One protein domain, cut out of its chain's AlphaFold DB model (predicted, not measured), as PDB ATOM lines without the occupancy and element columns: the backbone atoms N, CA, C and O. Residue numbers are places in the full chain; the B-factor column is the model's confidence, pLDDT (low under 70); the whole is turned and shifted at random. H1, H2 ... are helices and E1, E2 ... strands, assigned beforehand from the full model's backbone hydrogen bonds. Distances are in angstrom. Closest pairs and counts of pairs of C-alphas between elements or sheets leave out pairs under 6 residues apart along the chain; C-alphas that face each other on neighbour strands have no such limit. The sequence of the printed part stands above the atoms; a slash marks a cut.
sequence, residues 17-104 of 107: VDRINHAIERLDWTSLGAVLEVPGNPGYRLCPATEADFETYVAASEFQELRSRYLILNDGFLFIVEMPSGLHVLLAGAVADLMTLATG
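AT A GLANCE: This is residues 17 to 104 of the 107 residues of an uncharacterized protein of Saprolegnia diclina (strain VS20) (UniProt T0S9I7). A small sheet of three strands has three short helices set about it, H1 and H2 at its E1 edge and H3 over E2, while a long fourth helix, H4, leads away from this body as an arm whose residues 93 to 103 stick out, with Gly 104 after them. The printed part has 88 residues, with four named helices and three named strands in the order H1 H2 E1 H3 E2 E3 H4. The sheet runs E1 E3 E2, antiparallel throughout, and the class is mixed, helices and strands. The whole is compact, with a radius of gyration of the C-alphas of 13.8 A, and spans 39 by 30 by 22 A.

IN THESE COORDINATES: Find C-alpha 17 at (83.065, 17.839, 12.033); there H1 begins, residues 17 to 25, 12.2 A long. H2 follows as residues 29 to 36, 10.5 A. Look next for E1, residues 44 to 48, 12.3 A, beginning at C-alpha 44 at (82.329, 11.602, -5.362). H3 is residues 51 to 59, 12.3 A. E2, residues 71 to 74, spans 9.6 A, and E3, residues 77 to 80, spans 10.0 A. H4, residues 86 to 103, runs 25.0 A to C-alpha 103 at (91.396, -7.846, 21.189).

HOW THE PARTS SIT: Begin at E3, the inner strand. It is antiparallel to E1 at 148 degrees, with N 46 and O 78 within hydrogen-bond range at 2.8 A. It forms a hairpin with E2, antiparallel at 147 degrees, with N 79 and O 72 within range at 2.8 A. E1, H3 and E2 make a split strand-helix-strand unit, two strands running the same way with E3 between them, and its crossover is right-handed. H3 is on the sheet at a height of 10.4 A, along the strands at 9 degrees to E2 on the local plane; it lies over E2, where 6 of its 9 C-alphas fall, and only just not over E3, where 2 fall. H1 only grazes the sheet, its closest C-alphas to E1 being those of Ala 23 and Leu 46, 6.6 A apart. H1 touches H3 about perpendicular, at 83 degrees, the closest C-alphas being those of Val 17 and Tyr 57, 5.2 A. H2 also only grazes the sheet; the C-alphas of Leu 32 and Tyr 44, 6.2 A apart, are its closest to E1. H4 is not on the sheet and is apart from H1, H2 and H3. In H1, H2, H3 and H4 every O i to N i+4 pair is within hydrogen-bond range.

THE WHOLE: Look at Ser 31 and Gly 104 for the two C-alphas farthest apart, 41.2 A. The printed part has no cut. The link from H3 to E2, 11 residues, is long. Without residues 93 to 104, which stand free, the body spans 30 by 27 by 20 A. The mean pLDDT of the printed part is 84.6; residues 84 to 94 and residue 104 are under 70.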
ATOM      1  N   VAL A  17      84.116  18.852  11.908       94.00
ATOM      2  CA  VAL A  17      83.065  17.839  12.033       94.00
ATOM      3  C   VAL A  17      81.733  18.345  11.509       94.00
ATOM      4  O   VAL A  17      81.141  17.717  10.632       94.00
ATOM      5  N   ASP A  18      81.309  19.515  11.974       94.50
ATOM      6  CA  ASP A  18      80.034  20.111  11.586       94.50
ATOM      7  C   ASP A  18      80.029  20.462  10.096       94.50
ATOM      8  O   ASP A  18      79.055  20.200   9.393       94.50
ATOM      9  N   ARG A  19      81.144  20.983   9.574       94.88
ATOM     10  CA  ARG A  19      81.279  21.303   8.147       94.88
ATOM     11  C   ARG A  19      81.163  20.060   7.261       94.88
ATOM     12  O   ARG A  19      80.468  20.103   6.245       94.88
ATOM     13  N   ILE A  20      81.839  18.969   7.626       94.38
ATOM     14  CA  ILE A  20      81.817  17.716   6.858       94.38
ATOM     15  C   ILE A  20      80.432  17.066   6.944       94.38
ATOM     16  O   ILE A  20      79.871  16.711   5.907       94.38
ATOM     17  N   ASN A  21      79.841  16.979   8.137       93.62
ATOM     18  CA  ASN A  21      78.485  16.455   8.317       93.62
ATOM     19  C   ASN A  21      77.462  17.262   7.524       93.62
ATOM     20  O   ASN A  21      76.651  16.691   6.802       93.62
ATOM     21  N   HIS A  22      77.562  18.589   7.554       94.31
ATOM     22  CA  HIS A  22      76.661  19.428   6.786       94.31
ATOM     23  C   HIS A  22      76.798  19.186   5.269       94.31
ATOM     24  O   HIS A  22      75.803  19.218   4.535       94.31
ATOM     25  N   ALA A  23      78.014  18.947   4.771       93.94
ATOM     26  CA  ALA A  23      78.212  18.574   3.373       93.94
ATOM     27  C   ALA A  23      77.541  17.228   3.048       93.94
ATOM     28  O   ALA A  23      76.944  17.098   1.980       93.94
ATOM     29  N   ILE A  24      77.588  16.267   3.977       91.00
ATOM     30  CA  ILE A  24      76.948  14.953   3.838       91.00
ATOM     31  C   ILE A  24      75.421  15.078   3.826       91.00
ATOM     32  O   ILE A  24      74.768  14.545   2.933       91.00
ATOM     33  N   GLU A  25      74.837  15.839   4.747       89.19
ATOM     34  CA  GLU A  25      73.382  16.048   4.827       89.19
ATOM     35  C   GLU A  25      72.787  16.665   3.551       89.19
ATOM     36  O   GLU A  25      71.621  16.444   3.222       89.19
ATOM     37  N   ARG A  26      73.584  17.455   2.820       90.19
ATOM     38  CA  ARG A  26      73.179  18.105   1.563       90.19
ATOM     39  C   ARG A  26      73.463  17.263   0.314       90.19
ATOM     40  O   ARG A  26      73.264  17.767  -0.793       90.19
ATOM     41  N   LEU A  27      73.946  16.029   0.460       89.00
ATOM     42  CA  LEU A  27      74.236  15.159  -0.678       89.00
ATOM     43  C   LEU A  27      72.979  14.859  -1.493       89.00
ATOM     44  O   LEU A  27      71.947  14.440  -0.968       89.00
ATOM     45  N   ASP A  28      73.113  14.972  -2.812       86.06
ATOM     46  CA  ASP A  28      72.209  14.287  -3.723       86.06
ATOM     47  C   ASP A  28      72.633  12.817  -3.829       86.06
ATOM     48  O   ASP A  28      73.547  12.452  -4.573       86.06
ATOM     49  N   TRP A  29      71.939  11.973  -3.069       82.94
ATOM     50  CA  TRP A  29      72.158  10.529  -3.026       82.94
ATOM     51  C   TRP A  29      72.005   9.849  -4.392       82.94
ATOM     52  O   TRP A  29      72.667   8.842  -4.645       82.94
ATOM     53  N   THR A  30      71.193  10.409  -5.295       84.62
ATOM     54  CA  THR A  30      71.022   9.867  -6.653       84.62
ATOM     55  C   THR A  30      72.292  10.078  -7.471       84.62
ATOM     56  O   THR A  30      72.803   9.147  -8.093       84.62
ATOM     57  N   SER A  31      72.837  11.295  -7.425       87.19
ATOM     58  CA  SER A  31      74.088  11.640  -8.103       87.19
ATOM     59  C   SER A  31      75.287  10.889  -7.519       87.19
ATOM     60  O   SER A  31      76.146  10.428  -8.271       87.19
ATOM     61  N   LEU A  32      75.330  10.711  -6.194       87.12
ATOM     62  CA  LEU A  32      76.349   9.896  -5.529       87.12
ATOM     63  C   LEU A  32      76.333   8.450  -6.045       87.12
ATOM     64  O   LEU A  32      77.374   7.937  -6.455       87.12
ATOM     65  N   GLY A  33      75.156   7.815  -6.068       83.75
ATOM     66  CA  GLY A  33      74.995   6.451  -6.577       83.75
ATOM     67  C   GLY A  33      75.463   6.321  -8.025       83.75
ATOM     68  O   GLY A  33      76.288   5.464  -8.330       83.75
ATOM     69  N   ALA A  34      75.038   7.244  -8.892       85.62
ATOM     70  CA  ALA A  34      75.424   7.240 -10.301       85.62
ATOM     71  C   ALA A  34      76.947   7.339 -10.519       85.62
ATOM     72  O   ALA A  34      77.473   6.725 -11.444       85.62
ATOM     73  N   VAL A  35      77.668   8.094  -9.679       88.31
ATOM     74  CA  VAL A  35      79.139   8.172  -9.744       88.31
ATOM     75  C   VAL A  35      79.779   6.865  -9.280       88.31
ATOM     76  O   VAL A  35      80.695   6.364  -9.933       88.31
ATOM     77  N   LEU A  36      79.304   6.308  -8.165       85.75
ATOM     78  CA  LEU A  36      79.930   5.145  -7.535       85.75
ATOM     79  C   LEU A  36      79.634   3.820  -8.252       85.75
ATOM     80  O   LEU A  36      80.421   2.881  -8.136       85.75
ATOM     81  N   GLU A  37      78.554   3.740  -9.027       84.06
ATOM     82  CA  GLU A  37      78.222   2.569  -9.851       84.06
ATOM     83  C   GLU A  37      79.163   2.380 -11.051       84.06
ATOM     84  O   GLU A  37      79.232   1.287 -11.620       84.06
ATOM     85  N   VAL A  38      79.919   3.412 -11.441       84.25
ATOM     86  CA  VAL A  38      80.874   3.324 -12.550       84.25
ATOM     87  C   VAL A  38      82.148   2.599 -12.089       84.25
ATOM     88  O   VAL A  38      82.814   3.057 -11.153       84.25
ATOM     89  N   PRO A  39      82.555   1.495 -12.748       81.88
ATOM     90  CA  PRO A  39      83.813   0.826 -12.437       81.88
ATOM     91  C   PRO A  39      85.013   1.763 -12.612       81.88
ATOM     92  O   PRO A  39      85.159   2.408 -13.650       81.88
ATOM     93  N   GLY A  40      85.889   1.818 -11.607       81.00
ATOM     94  CA  GLY A  40      87.068   2.692 -11.626       81.00
ATOM     95  C   GLY A  40      86.755   4.179 -11.429       81.00
ATOM     96  O   GLY A  40      87.564   5.019 -11.823       81.00
ATOM     97  N   ASN A  41      85.594   4.517 -10.856       87.25
ATOM     98  CA  ASN A  41      85.263   5.899 -10.531       87.25
ATOM     99  C   ASN A  41      86.296   6.518  -9.560       87.25
ATOM    100  O   ASN A  41      86.862   5.818  -8.720       87.25
ATOM    101  N   PRO A  42      86.534   7.837  -9.649       84.50
ATOM    102  CA  PRO A  42      87.481   8.536  -8.781       84.50
ATOM    103  C   PRO A  42      86.913   8.873  -7.386       84.50
ATOM    104  O   PRO A  42      87.556   9.605  -6.636       84.50
ATOM    105  N   GLY A  43      85.714   8.391  -7.042       89.50
ATOM    106  CA  GLY A  43      84.931   8.847  -5.896       89.50
ATOM    107  C   GLY A  43      84.135  10.127  -6.176       89.50
ATOM    108  O   GLY A  43      84.388  10.875  -7.124       89.50
ATOM    109  N   TYR A  44      83.147  10.394  -5.325       92.19
ATOM    110  CA  TYR A  44      82.329  11.602  -5.362       92.19
ATOM    111  C   TYR A  44      82.963  12.697  -4.505       92.19
ATOM    112  O   TYR A  44      83.128  12.537  -3.298       92.19
ATOM    113  N   ARG A  45      83.300  13.835  -5.111       94.81
ATOM    114  CA  ARG A  45      83.913  14.967  -4.404       94.81
ATOM    115  C   ARG A  45      82.905  15.632  -3.464       94.81
ATOM    116  O   ARG A  45      81.929  16.213  -3.927       94.81
ATOM    117  N   LEU A  46      83.176  15.585  -2.163       93.75
ATOM    118  CA  LEU A  46      82.290  16.082  -1.111       93.75
ATOM    119  C   LEU A  46      82.563  17.556  -0.784       93.75
ATOM    120  O   LEU A  46      81.761  18.429  -1.109       93.75
ATOM    121  N   CYS A  47      83.697  17.848  -0.145       95.56
ATOM    122  CA  CYS A  47      84.046  19.198   0.301       95.56
ATOM    123  C   CYS A  47      85.569  19.377   0.430       95.56
ATOM    124  O   CYS A  47      86.292  18.383   0.533       95.56
ATOM    125  N   PRO A  48      86.083  20.623   0.423       96.12
ATOM    126  CA  PRO A  48      87.473  20.879   0.787       96.12
ATOM    127  C   PRO A  48      87.748  20.450   2.233       96.12
ATOM    128  O   PRO A  48      86.898  20.631   3.109       96.12
ATOM    129  N   ALA A  49      88.938  19.910   2.484       95.44
ATOM    130  CA  ALA A  49      89.415  19.585   3.822       95.44
ATOM    131  C   ALA A  49      90.945  19.526   3.853       95.44
ATOM    132  O   ALA A  49      91.589  19.191   2.857       95.44
ATOM    133  N   THR A  50      91.519  19.823   5.012       96.31
ATOM    134  CA  THR A  50      92.927  19.540   5.310       96.31
ATOM    135  C   THR A  50      93.086  18.156   5.948       96.31
ATOM    136  O   THR A  50      92.109  17.527   6.354       96.31
ATOM    137  N   GLU A  51      94.327  17.684   6.071       95.56
ATOM    138  CA  GLU A  51      94.640  16.461   6.824       95.56
ATOM    139  C   GLU A  51      94.196  16.577   8.287       95.56
ATOM    140  O   GLU A  51      93.490  15.704   8.779       95.56
ATOM    141  N   ALA A  52      94.469  17.717   8.931       96.06
ATOM    142  CA  ALA A  52      94.039  17.987  10.304       96.06
ATOM    143  C   ALA A  52      92.505  18.013  10.462       96.06
ATOM    144  O   ALA A  52      91.972  17.531  11.466       96.06
ATOM    145  N   ASP A  53      91.778  18.537   9.466       95.44
ATOM    146  CA  ASP A  53      90.310  18.502   9.453       95.44
ATOM    147  C   ASP A  53      89.803  17.056   9.422       95.44
ATOM    148  O   ASP A  53      88.875  16.698  10.153       95.44
ATOM    149  N   PHE A  54      90.421  16.221   8.583       94.88
ATOM    150  CA  PHE A  54      90.041  14.821   8.451       94.88
ATOM    151  C   PHE A  54      90.408  14.005   9.692       94.88
ATOM    152  O   PHE A  54      89.588  13.217  10.153       94.88
ATOM    153  N   GLU A  55      91.575  14.225  10.296       94.75
ATOM    154  CA  GLU A  55      91.951  13.600  11.571       94.75
ATOM    155  C   GLU A  55      90.971  13.960  12.693       94.75
ATOM    156  O   GLU A  55      90.518  13.085  13.435       94.75
ATOM    157  N   THR A  56      90.578  15.235  12.770       94.94
ATOM    158  CA  THR A  56      89.561  15.711  13.719       94.94
ATOM    159  C   THR A  56      88.230  14.995  13.488       94.94
ATOM    160  O   THR A  56      87.609  14.514  14.438       94.94
ATOM    161  N   TYR A  57      87.821  14.850  12.225       94.19
ATOM    162  CA  TYR A  57      86.628  14.090  11.858       94.19
ATOM    163  C   TYR A  57      86.715  12.618  12.268       94.19
ATOM    164  O   TYR A  57      85.767  12.073  12.834       94.19
ATOM    165  N   VAL A  58      87.853  11.969  12.009       91.38
ATOM    166  CA  VAL A  58      88.119  10.562  12.349       91.38
ATOM    167  C   VAL A  58      88.042  10.336  13.859       91.38
ATOM    168  O   VAL A  58      87.425   9.360  14.292       91.38
ATOM    169  N   ALA A  59      88.625  11.236  14.655       91.94
ATOM    170  CA  ALA A  59      88.617  11.154  16.114       91.94
ATOM    171  C   ALA A  59      87.207  11.322  16.715       91.94
ATOM    172  O   ALA A  59      86.888  10.697  17.729       91.94
ATOM    173  N   ALA A  60      86.337  12.105  16.071       88.75
ATOM    174  CA  ALA A  60      84.969  12.388  16.508       88.75
ATOM    175  C   ALA A  60      83.972  11.253  16.185       88.75
ATOM    176  O   ALA A  60      82.895  11.489  15.644       88.75
ATOM    177  N   SER A  61      84.322  10.004  16.503       78.50
ATOM    178  CA  SER A  61      83.603   8.805  16.036       78.50
ATOM    179  C   SER A  61      82.097   8.754  16.357       78.50
ATOM    180  O   SER A  61      81.349   8.131  15.607       78.50
ATOM    181  N   GLU A  62      81.627   9.385  17.435       85.50
ATOM    182  CA  GLU A  62      80.200   9.427  17.804       85.50
ATOM    183  C   GLU A  62      79.408  10.527  17.078       85.50
ATOM    184  O   GLU A  62      78.186  10.453  17.003       85.50
ATOM    185  N   PHE A  63      80.103  11.508  16.498       86.00
ATOM    186  CA  PHE A  63      79.513  12.659  15.814       86.00
ATOM    187  C   PHE A  63      79.619  12.560  14.289       86.00
ATOM    188  O   PHE A  63      79.305  13.516  13.595       86.00
ATOM    189  N   GLN A  64      80.092  11.438  13.746       86.31
ATOM    190  CA  GLN A  64      80.202  11.234  12.301       86.31
ATOM    191  C   GLN A  64      78.838  10.922  11.679       86.31
ATOM    192  O   GLN A  64      78.279   9.858  11.949       86.31
ATOM    193  N   GLU A  65      78.367  11.783  10.776       85.31
ATOM    194  CA  GLU A  65      77.192  11.496   9.939       85.31
ATOM    195  C   GLU A  65      77.478  10.358   8.946       85.31
ATOM    196  O   GLU A  65      76.660   9.466   8.729       85.31
ATOM    197  N   LEU A  66      78.696  10.323   8.393       86.50
ATOM    198  CA  LEU A  66      79.196   9.203   7.604       86.50
ATOM    199  C   LEU A  66      80.505   8.708   8.213       86.50
ATOM    200  O   LEU A  66      81.419   9.487   8.470       86.50
ATOM    201  N   ARG A  67      80.626   7.393   8.424       86.81
ATOM    202  CA  ARG A  67      81.864   6.824   8.978       86.81
ATOM    203  C   ARG A  67      83.054   7.195   8.099       86.81
ATOM    204  O   ARG A  67      83.006   7.014   6.884       86.81
ATOM    205  N   SER A  68      84.157   7.606   8.720       83.19
ATOM    206  CA  SER A  68      85.367   8.027   8.001       83.19
ATOM    207  C   SER A  68      85.925   6.978   7.025       83.19
ATOM    208  O   SER A  68      86.585   7.347   6.065       83.19
ATOM    209  N   ARG A  69      85.609   5.686   7.207       86.31
ATOM    210  CA  ARG A  69      85.985   4.592   6.284       86.31
ATOM    211  C   ARG A  69      85.419   4.724   4.864       86.31
ATOM    212  O   ARG A  69      85.946   4.098   3.956       86.31
ATOM    213  N   TYR A  70      84.358   5.507   4.681       89.75
ATOM    214  CA  TYR A  70      83.755   5.771   3.369       89.75
ATOM    215  C   TYR A  70      84.386   6.974   2.658       89.75
ATOM    216  O   TYR A  70      84.010   7.293   1.528       89.75
ATOM    217  N   LEU A  71      85.312   7.663   3.330       92.25
ATOM    218  CA  LEU A  71      85.915   8.904   2.881       92.25
ATOM    219  C   LEU A  71      87.406   8.711   2.606       92.25
ATOM    220  O   LEU A  71      88.104   8.034   3.358       92.25
ATOM    221  N   ILE A  72      87.905   9.375   1.568       94.31
ATOM    222  CA  ILE A  72      89.344   9.577   1.369       94.31
ATOM    223  C   ILE A  72      89.638  11.066   1.291       94.31
ATOM    224  O   ILE A  72      88.861  11.827   0.715       94.31
ATOM    225  N   LEU A  73      90.782  11.471   1.832       95.69
ATOM    226  CA  LEU A  73      91.349  12.785   1.575       95.69
ATOM    227  C   LEU A  73      92.308  12.680   0.389       95.69
ATOM    228  O   LEU A  73      93.261  11.903   0.427       95.69
ATOM    229  N   ASN A  74      92.064  13.465  -0.653       94.25
ATOM    230  CA  ASN A  74      92.947  13.553  -1.805       94.25
ATOM    231  C   ASN A  74      92.977  14.992  -2.328       94.25
ATOM    232  O   ASN A  74      91.933  15.619  -2.476       94.25
ATOM    233  N   ASP A  75      94.171  15.514  -2.599       93.12
ATOM    234  CA  ASP A  75      94.370  16.844  -3.199       93.12
ATOM    235  C   ASP A  75      93.587  17.990  -2.508       93.12
ATOM    236  O   ASP A  75      93.014  18.865  -3.149       93.12
ATOM    237  N   GLY A  76      93.500  17.960  -1.171       95.19
ATOM    238  CA  GLY A  76      92.782  18.973  -0.379       95.19
ATOM    239  C   GLY A  76      91.252  18.854  -0.397       95.19
ATOM    240  O   GLY A  76      90.555  19.786   0.016       95.19
ATOM    241  N   PHE A  77      90.710  17.727  -0.867       96.62
ATOM    242  CA  PHE A  77      89.277  17.437  -0.880       96.62
ATOM    243  C   PHE A  77      88.970  16.076  -0.268       96.62
ATOM    244  O   PHE A  77      89.686  15.100  -0.489       96.62
ATOM    245  N   LEU A  78      87.859  16.004   0.461       95.81
ATOM    246  CA  LEU A  78      87.255  14.733   0.830       95.81
ATOM    247  C   LEU A  78      86.425  14.203  -0.332       95.81
ATOM    248  O   LEU A  78      85.639  14.933  -0.942       95.81
ATOM    249  N   PHE A  79      86.583  12.915  -0.599       95.38
ATOM    250  CA  PHE A  79      85.789  12.166  -1.560       95.38
ATOM    251  C   PHE A  79      85.068  11.036  -0.843       95.38
ATOM    252  O   PHE A  79      85.673  10.344  -0.028       95.38
ATOM    253  N   ILE A  80      83.799  10.823  -1.179       93.12
ATOM    254  CA  ILE A  80      83.079   9.601  -0.829       93.12
ATOM    255  C   ILE A  80      83.436   8.565  -1.884       93.12
ATOM    256  O   ILE A  80      83.136   8.756  -3.062       93.12
ATOM    257  N   VAL A  81      84.097   7.491  -1.475       91.12
ATOM    258  CA  VAL A  81      84.574   6.441  -2.396       91.12
ATOM    259  C   VAL A  81      83.685   5.214  -2.404       91.12
ATOM    260  O   VAL A  81      83.784   4.377  -3.295       91.12
ATOM    261  N   GLU A  82      82.804   5.108  -1.418       83.81
ATOM    262  CA  GLU A  82      81.923   3.969  -1.278       83.81
ATOM    263  C   GLU A  82      80.636   4.388  -0.576       83.81
ATOM    264  O   GLU A  82      80.643   5.214   0.339       83.81
ATOM    265  N   MET A  83      79.513   3.816  -1.009       73.75
ATOM    266  CA  MET A  83      78.255   3.999  -0.300       73.75
ATOM    267  C   MET A  83      78.239   3.143   0.969       73.75
ATOM    268  O   MET A  83      78.698   1.999   0.928       73.75
ATOM    269  N   PRO A  84      77.575   3.596   2.047       64.06
ATOM    270  CA  PRO A  84      77.253   2.771   3.214       64.06
ATOM    271  C   PRO A  84      76.192   1.692   2.900       64.06
ATOM    272  O   PRO A  84      75.305   1.410   3.700       64.06
ATOM    273  N   SER A  85      76.248   1.091   1.708       62.91
ATOM    274  CA  SER A  85      75.380  -0.008   1.311       62.91
ATOM    275  C   SER A  85      75.635  -1.232   2.193       62.91
ATOM    276  O   SER A  85      76.731  -1.439   2.726       62.91
ATOM    277  N   GLY A  86      74.602  -2.066   2.341       57.66
ATOM    278  CA  GLY A  86      74.598  -3.186   3.281       57.66
ATOM    279  C   GLY A  86      75.776  -4.148   3.122       57.66
ATOM    280  O   GLY A  86      76.208  -4.714   4.117       57.66
ATOM    281  N   LEU A  87      76.354  -4.298   1.926       55.94
ATOM    282  CA  LEU A  87      77.500  -5.189   1.721       55.94
ATOM    283  C   LEU A  87      78.764  -4.683   2.437       55.94
ATOM    284  O   LEU A  87      79.456  -5.476   3.074       55.94
ATOM    285  N   HIS A  88      79.030  -3.373   2.402       57.47
ATOM    286  CA  HIS A  88      80.153  -2.786   3.133       57.47
ATOM    287  C   HIS A  88      79.897  -2.773   4.639       57.47
ATOM    288  O   HIS A  88      80.796  -3.082   5.413       57.47
ATOM    289  N   VAL A  89      78.670  -2.467   5.077       57.34
ATOM    290  CA  VAL A  89      78.311  -2.527   6.506       57.34
ATOM    291  C   VAL A  89      78.464  -3.951   7.044       57.34
ATOM    292  O   VAL A  89      79.015  -4.130   8.125       57.34
ATOM    293  N   LEU A  90      78.050  -4.963   6.277       62.41
ATOM    294  CA  LEU A  90      78.214  -6.370   6.646       62.41
ATOM    295  C   LEU A  90      79.689  -6.775   6.684       62.41
ATOM    296  O   LEU A  90      80.118  -7.403   7.647       62.41
ATOM    297  N   LEU A  91      80.480  -6.399   5.676       61.75
ATOM    298  CA  LEU A  91      81.895  -6.768   5.613       61.75
ATOM    299  C   LEU A  91      82.725  -6.036   6.673       61.75
ATOM    300  O   LEU A  91      83.510  -6.650   7.391       61.75
ATOM    301  N   ALA A  92      82.541  -4.727   6.806       64.25
ATOM    302  CA  ALA A  92      83.272  -3.914   7.762       64.25
ATOM    303  C   ALA A  92      82.772  -4.126   9.202       64.25
ATOM    304  O   ALA A  92      83.548  -3.949  10.140       64.25
ATOM    305  N   GLY A  93      81.510  -4.533   9.378       65.38
ATOM    306  CA  GLY A  93      80.984  -5.092  10.622       65.38
ATOM    307  C   GLY A  93      81.680  -6.404  10.972       65.38
ATOM    308  O   GLY A  93      82.282  -6.494  12.031       65.38
ATOM    309  N   ALA A  94      81.743  -7.363  10.045       68.88
ATOM    310  CA  ALA A  94      82.426  -8.638  10.275       68.88
ATOM    311  C   ALA A  94      83.921  -8.470  10.616       68.88
ATOM    312  O   ALA A  94      84.444  -9.163  11.487       68.88
ATOM    313  N   VAL A  95      84.618  -7.527   9.971       74.19
ATOM    314  CA  VAL A  95      86.017  -7.204  10.304       74.19
ATOM    315  C   VAL A  95      86.128  -6.537  11.680       74.19
ATOM    316  O   VAL A  95      87.033  -6.877  12.442       74.19
ATOM    317  N   ALA A  96      85.221  -5.620  12.027       71.56
ATOM    318  CA  ALA A  96      85.196  -4.993  13.349       71.56
ATOM    319  C   ALA A  96      84.879  -6.006  14.463       71.56
ATOM    320  O   ALA A  96      85.530  -5.977  15.507       71.56
ATOM    321  N   ASP A  97      83.957  -6.936  14.221       74.81
ATOM    322  CA  ASP A  97      83.614  -8.024  15.139       74.81
ATOM    323  C   ASP A  97      84.815  -8.951  15.348       74.81
ATOM    324  O   ASP A  97      85.160  -9.278  16.482       74.81
ATOM    325  N   LEU A  98      85.525  -9.316  14.273       78.88
ATOM    326  CA  LEU A  98      86.756 -10.108  14.364       78.88
ATOM    327  C   LEU A  98      87.863  -9.379  15.135       78.88
ATOM    328  O   LEU A  98      88.548 -10.000  15.943       78.88
ATOM    329  N   MET A  99      88.030  -8.072  14.926       75.81
ATOM    330  CA  MET A  99      88.992  -7.258  15.681       75.81
ATOM    331  C   MET A  99      88.608  -7.167  17.164       75.81
ATOM    332  O   MET A  99      89.468  -7.282  18.035       75.81
ATOM    333  N   THR A 100      87.318  -7.024  17.460       76.31
ATOM    334  CA  THR A 100      86.770  -6.974  18.824       76.31
ATOM    335  C   THR A 100      86.974  -8.306  19.553       76.31
ATOM    336  O   THR A 100      87.487  -8.335  20.673       76.31
ATOM    337  N   LEU A 101      86.693  -9.422  18.873       71.12
ATOM    338  CA  LEU A 101      86.961 -10.777  19.362       71.12
ATOM    339  C   LEU A 101      88.459 -11.020  19.593       71.12
ATOM    340  O   LEU A 101      88.841 -11.579  20.618       71.12
ATOM    341  N   ALA A 102      89.315 -10.586  18.664       71.62
ATOM    342  CA  ALA A 102      90.760 -10.787  18.751       71.62
ATOM    343  C   ALA A 102      91.428  -9.935  19.845       71.62
ATOM    344  O   ALA A 102      92.447 -10.343  20.399       71.62
ATOM    345  N   THR A 103      90.865  -8.766  20.164       77.06
ATOM    346  CA  THR A 103      91.396  -7.846  21.189       77.06
ATOM    347  C   THR A 103      90.776  -8.048  22.574       77.06
ATOM    348  O   THR A 103      91.228  -7.432  23.537       77.06
ATOM    349  N   GLY A 104      89.794  -8.944  22.703       62.97
ATOM    350  CA  GLY A 104      89.215  -9.335  23.990       62.97
ATOM    351  C   GLY A 104      88.187  -8.355  24.562       62.97
ATOM    352  O   GLY A 104      87.868  -8.452  25.746       62.97
TER     353      GLY A 104